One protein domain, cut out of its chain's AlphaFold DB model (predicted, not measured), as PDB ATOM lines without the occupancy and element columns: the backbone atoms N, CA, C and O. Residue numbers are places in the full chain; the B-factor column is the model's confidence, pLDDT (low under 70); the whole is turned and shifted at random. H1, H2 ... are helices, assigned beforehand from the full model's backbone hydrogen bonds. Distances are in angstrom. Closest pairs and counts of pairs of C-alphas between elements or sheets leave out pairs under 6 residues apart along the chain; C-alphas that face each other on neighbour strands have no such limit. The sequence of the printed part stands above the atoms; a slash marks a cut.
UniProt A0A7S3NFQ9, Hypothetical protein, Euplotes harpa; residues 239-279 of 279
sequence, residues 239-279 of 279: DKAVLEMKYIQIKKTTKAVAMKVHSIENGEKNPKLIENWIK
ATOM      1  N   ASP A 239     254.817 156.356 129.114       77.44
ATOM      2  CA  ASP A 239     254.627 156.551 130.553       77.44
ATOM      3  C   ASP A 239     253.776 155.405 131.124       77.44
ATOM      4  O   ASP A 239     252.705 155.076 130.599       77.44
ATOM      5  N   LYS A 240     254.266 154.791 132.208       78.69
ATOM      6  CA  LYS A 240     253.608 153.678 132.893       78.69
ATOM      7  C   LYS A 240     252.160 154.030 133.237       78.69
ATOM      8  O   LYS A 240     251.290 153.172 133.101       78.69
ATOM      9  N   ALA A 241     251.893 155.274 133.642       77.50
ATOM     10  CA  ALA A 241     250.541 155.720 133.978       77.50
ATOM     11  C   ALA A 241     249.609 155.718 132.753       77.50
ATOM     12  O   ALA A 241     248.472 155.256 132.836       77.50
ATOM     13  N   VAL A 242     250.103 156.165 131.595       80.44
ATOM     14  CA  VAL A 242     249.351 156.156 130.330       80.44
ATOM     15  C   VAL A 242     249.110 154.727 129.845       80.44
ATOM     16  O   VAL A 242     248.017 154.413 129.370       80.44
ATOM     17  N   LEU A 243     250.099 153.841 129.978       82.19
ATOM     18  CA  LEU A 243     249.960 152.428 129.623       82.19
ATOM     19  C   LEU A 243     248.900 151.730 130.485       82.19
ATOM     20  O   LEU A 243     248.051 151.009 129.962       82.19
ATOM     21  N   GLU A 244     248.924 151.982 131.792       81.75
ATOM     22  CA  GLU A 244     247.955 151.446 132.748       81.75
ATOM     23  C   GLU A 244     246.537 151.963 132.456       81.75
ATOM     24  O   GLU A 244     245.588 151.179 132.407       81.75
ATOM     25  N   MET A 245     246.399 153.253 132.137       79.38
ATOM     26  CA  MET A 245     245.124 153.865 131.747       79.38
ATOM     27  C   MET A 245     244.562 153.257 130.449       79.38
ATOM     28  O   MET A 245     243.396 152.858 130.403       79.38
ATOM     29  N   LYS A 246     245.401 153.098 129.413       82.50
ATOM     30  CA  LYS A 246     245.022 152.427 128.156       82.50
ATOM     31  C   LYS A 246     244.608 150.977 128.396       82.50
ATOM     32  O   LYS A 246     243.620 150.515 127.832       82.50
ATOM     33  N   TYR A 247     245.331 150.261 129.253       83.69
ATOM     34  CA  TYR A 247     245.012 148.881 129.603       83.69
ATOM     35  C   TYR A 247     243.644 148.759 130.294       83.69
ATOM     36  O   TYR A 247     242.850 147.892 129.921       83.69
ATOM     37  N   ILE A 248     243.326 149.659 131.232       82.75
ATOM     38  CA  ILE A 248     242.007 149.722 131.887       82.75
ATOM     39  C   ILE A 248     240.900 150.012 130.860       82.75
ATOM     40  O   ILE A 248     239.874 149.324 130.855       82.75
ATOM     41  N   GLN A 249     241.119 150.973 129.952       81.44
ATOM     42  CA  GLN A 249     240.164 151.326 128.894       81.44
ATOM     43  C   GLN A 249     239.877 150.139 127.963       81.44
ATOM     44  O   GLN A 249     238.717 149.854 127.659       81.44
ATOM     45  N   ILE A 250     240.920 149.414 127.550       83.56
ATOM     46  CA  ILE A 250     240.809 148.240 126.674       83.56
ATOM     47  C   ILE A 250     240.078 147.098 127.383       83.56
ATOM     48  O   ILE A 250     239.196 146.466 126.800       83.56
ATOM     49  N   LYS A 251     240.410 146.832 128.650       81.81
ATOM     50  CA  LYS A 251     239.827 145.707 129.390       81.81
ATOM     51  C   LYS A 251     238.452 145.996 129.996       81.81
ATOM     52  O   LYS A 251     237.848 145.075 130.543       81.81
ATOM     53  N   LYS A 252     237.933 147.230 129.888       74.56
ATOM     54  CA  LYS A 252     236.643 147.665 130.466       74.56
ATOM     55  C   LYS A 252     236.473 147.202 131.924       74.56
ATOM     56  O   LYS A 252     235.377 146.822 132.337       74.56
ATOM     57  N   THR A 253     237.561 147.165 132.696       67.06
ATOM     58  CA  THR A 253     237.516 146.704 134.087       67.06
ATOM     59  C   THR A 253     236.927 147.814 134.945       67.06
ATOM     60  O   THR A 253     237.562 148.843 135.140       67.06
ATOM     61  N   THR A 254     235.730 147.601 135.484       59.47
ATOM     62  CA  THR A 254     235.027 148.537 136.381       59.47
ATOM     63  C   THR A 254     235.568 148.540 137.813       59.47
ATOM     64  O   THR A 254     235.020 149.218 138.679       59.47
ATOM     65  N   LYS A 255     236.649 147.802 138.100       57.69
ATOM     66  CA  LYS A 255     237.308 147.887 139.405       57.69
ATOM     67  C   LYS A 255     238.037 149.223 139.484       57.69
ATOM     68  O   LYS A 255     238.948 149.468 138.698       57.69
ATOM     69  N   ALA A 256     237.645 150.052 140.449       58.38
ATOM     70  CA  ALA A 256     238.390 151.230 140.868       58.38
ATOM     71  C   ALA A 256     239.748 150.779 141.429       58.38
ATOM     72  O   ALA A 256     239.924 150.599 142.632       58.38
ATOM     73  N   VAL A 257     240.703 150.506 140.543       61.66
ATOM     74  CA  VAL A 257     242.101 150.349 140.927       61.66
ATOM     75  C   VAL A 257     242.543 151.728 141.392       61.66
ATOM     76  O   VAL A 257     242.387 152.701 140.655       61.66
ATOM     77  N   ALA A 258     243.031 151.828 142.627       62.53
ATOM     78  CA  ALA A 258     243.574 153.068 143.155       62.53
ATOM     79  C   ALA A 258     244.716 153.533 142.236       62.53
ATOM     80  O   ALA A 258     245.824 153.001 142.285       62.53
ATOM     81  N   MET A 259     244.424 154.492 141.357       64.19
ATOM     82  CA  MET A 259     245.407 155.055 140.444       64.19
ATOM     83  C   MET A 259     246.430 155.822 141.277       64.19
ATOM     84  O   MET A 259     246.134 156.880 141.834       64.19
ATOM     85  N   LYS A 260     247.648 155.288 141.382       69.62
ATOM     86  CA  LYS A 260     248.760 156.014 141.993       69.62
ATOM     87  C   LYS A 260     249.212 157.098 141.017       69.62
ATOM     88  O   LYS A 260     249.985 156.828 140.098       69.62
ATOM     89  N   VAL A 261     248.710 158.316 141.214       70.62
ATOM     90  CA  VAL A 261     249.162 159.502 140.478       70.62
ATOM     91  C   VAL A 261     250.660 159.682 140.737       70.62
ATOM     92  O   VAL A 261     251.086 159.769 141.888       70.62
ATOM     93  N   HIS A 262     251.469 159.683 139.676       68.31
ATOM     94  CA  HIS A 262     252.900 159.959 139.785       68.31
ATOM     95  C   HIS A 262     253.123 161.460 139.978       68.31
ATOM     96  O   HIS A 262     252.613 162.272 139.211       68.31
ATOM     97  N   SER A 263     253.903 161.821 140.995       77.69
ATOM     98  CA  SER A 263     254.374 163.185 141.219       77.69
ATOM     99  C   SER A 263     255.822 163.321 140.763       77.69
ATOM    100  O   SER A 263     256.651 162.463 141.063       77.69
ATOM    101  N   ILE A 264     256.149 164.418 140.080       77.38
ATOM    102  CA  ILE A 264     257.534 164.752 139.739       77.38
ATOM    103  C   ILE A 264     258.189 165.367 140.981       77.38
ATOM    104  O   ILE A 264     257.922 166.516 141.335       77.38
ATOM    105  N   GLU A 265     259.040 164.605 141.663       76.06
ATOM    106  CA  GLU A 265     259.844 165.122 142.772       76.06
ATOM    107  C   GLU A 265     260.961 166.041 142.238       76.06
ATOM    108  O   GLU A 265     261.641 165.710 141.267       76.06
ATOM    109  N   ASN A 266     261.171 167.204 142.870       71.00
ATOM    110  CA  ASN A 266     262.181 168.202 142.475       71.00
ATOM    111  C   ASN A 266     262.113 168.646 140.995       71.00
ATOM    112  O   ASN A 266     263.112 168.594 140.271       71.00
ATOM    113  N   GLY A 267     260.957 169.157 140.561       73.19
ATOM    114  CA  GLY A 267     260.753 169.667 139.199       73.19
ATOM    115  C   GLY A 267     261.762 170.736 138.740       73.19
ATOM    116  O   GLY A 267     262.141 170.759 137.572       73.19
ATOM    117  N   GLU A 268     262.291 171.557 139.654       74.81
ATOM    118  CA  GLU A 268     263.292 172.591 139.335       74.81
ATOM    119  C   GLU A 268     264.617 172.025 138.800       74.81
ATOM    120  O   GLU A 268     265.306 172.681 138.022       74.81
ATOM    121  N   LYS A 269     264.986 170.799 139.195       78.19
ATOM    122  CA  LYS A 269     266.239 170.157 138.762       78.19
ATOM    123  C   LYS A 269     266.085 169.379 137.456       78.19
ATOM    124  O   LYS A 269     267.090 169.064 136.826       78.19
ATOM    125  N   ASN A 270     264.850 169.095 137.043       73.62
ATOM    126  CA  ASN A 270     264.546 168.249 135.893       73.62
ATOM    127  C   ASN A 270     263.507 168.896 134.952       73.62
ATOM    128  O   ASN A 270     262.410 168.356 134.784       73.62
ATOM    129  N   PRO A 271     263.847 170.009 134.272       81.19
ATOM    130  CA  PRO A 271     262.913 170.703 133.379       81.19
ATOM    131  C   PRO A 271     262.465 169.837 132.190       81.19
ATOM    132  O   PRO A 271     261.335 169.961 131.733       81.19
ATOM    133  N   LYS A 272     263.302 168.891 131.740       76.50
ATOM    134  CA  LYS A 272     262.981 167.965 130.639       76.50
ATOM    135  C   LYS A 272     261.821 167.015 130.966       76.50
ATOM    136  O   LYS A 272     261.046 166.667 130.085       76.50
ATOM    137  N   LEU A 273     261.700 166.594 132.229       71.31
ATOM    138  CA  LEU A 273     260.591 165.745 132.677       71.31
ATOM    139  C   LEU A 273     259.277 166.534 132.725       71.31
ATOM    140  O   LEU A 273     258.230 165.985 132.405       71.31
ATOM    141  N   ILE A 274     259.344 167.826 133.064       79.25
ATOM    142  CA  ILE A 274     258.188 168.730 133.051       79.25
ATOM    143  C   ILE A 274     257.729 169.000 131.615       79.25
ATOM    144  O   ILE A 274     256.540 168.893 131.331       79.25
ATOM    145  N   GLU A 275     258.651 169.310 130.699       79.12
ATOM    146  CA  GLU A 275     258.321 169.535 129.284       79.12
ATOM    147  C   GLU A 275     257.648 168.312 128.647       79.12
ATOM    148  O   GLU A 275     256.671 168.471 127.920       79.12
ATOM    149  N   ASN A 276     258.104 167.097 128.971       76.62
ATOM    150  CA  ASN A 276     257.454 165.862 128.526       76.62
ATOM    151  C   ASN A 276     256.056 165.648 129.132       76.62
ATOM    152  O   ASN A 276     255.247 164.960 128.521       76.62
ATOM    153  N   TRP A 277     255.773 166.199 130.315       70.00
ATOM    154  CA  TRP A 277     254.477 166.043 130.987       70.00
ATOM    155  C   TRP A 277     253.419 167.037 130.490       70.00
ATOM    156  O   TRP A 277     252.225 166.781 130.604       70.00
ATOM    157  N   ILE A 278     253.855 168.178 129.954       77.31
ATOM    158  CA  ILE A 278     252.972 169.244 129.453       77.31
ATOM    159  C   ILE A 278     252.518 168.993 128.002       77.31
ATOM    160  O   ILE A 278     251.528 169.583 127.573       77.31
ATOM    161  N   LYS A 279     253.250 168.174 127.239       58.00
ATOM    162  CA  LYS A 279     253.123 168.081 125.780       58.00
ATOM    163  C   LYS A 279     252.025 167.141 125.291       58.00
ATOM    164  O   LYS A 279     251.849 166.059 125.891       58.00
TER     165      LYS A 279
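This is residues 239 to 279 of the 279 residues of the protein "Hypothetical protein" of Euplotes harpa (UniProt A0A7S3NFQ9). Two helices lie nearly end to end in a row with a gap between them, and a long strand-free link arches from the far end of H1 back past both to the far end of H2. H1 runs outward from near the middle, and H2 comes back toward it. The printed part has 41 residues with two named helices, H1 then H2, and no named strand; it is all helix by class, with under half of its residues, 20, in named elements. It is only just loose, close to extended, with a radius of gyration of the C-alphas of 13.2 A, and spans 38 by 18 by 12 A, a rod.

H1, residues 240 to 251, and H2, residues 271 to 278, are apart, with no C-alpha of the one within 8 A of the other. Residues 249 to 255, of which 249 to 251 belong to H1, stand free, as do residues 265 to 272. In H1 and H2 every O i to N i+4 pair is within hydrogen-bond range.

H1 begins at C-alpha 240, (253.608, 153.678, 132.893), and is 16.3 A long. H2 is 10.8 A long and ends at C-alpha 278, (252.972, 169.244, 129.453).

The C-alphas of Lys 252 and Lys 269, the two farthest apart, are 38.1 A apart. The long link has 19 residues, 252 to 270. The printed part has no cut. The model's pLDDT is under 70 at residues 253 to 260, 262 and 279.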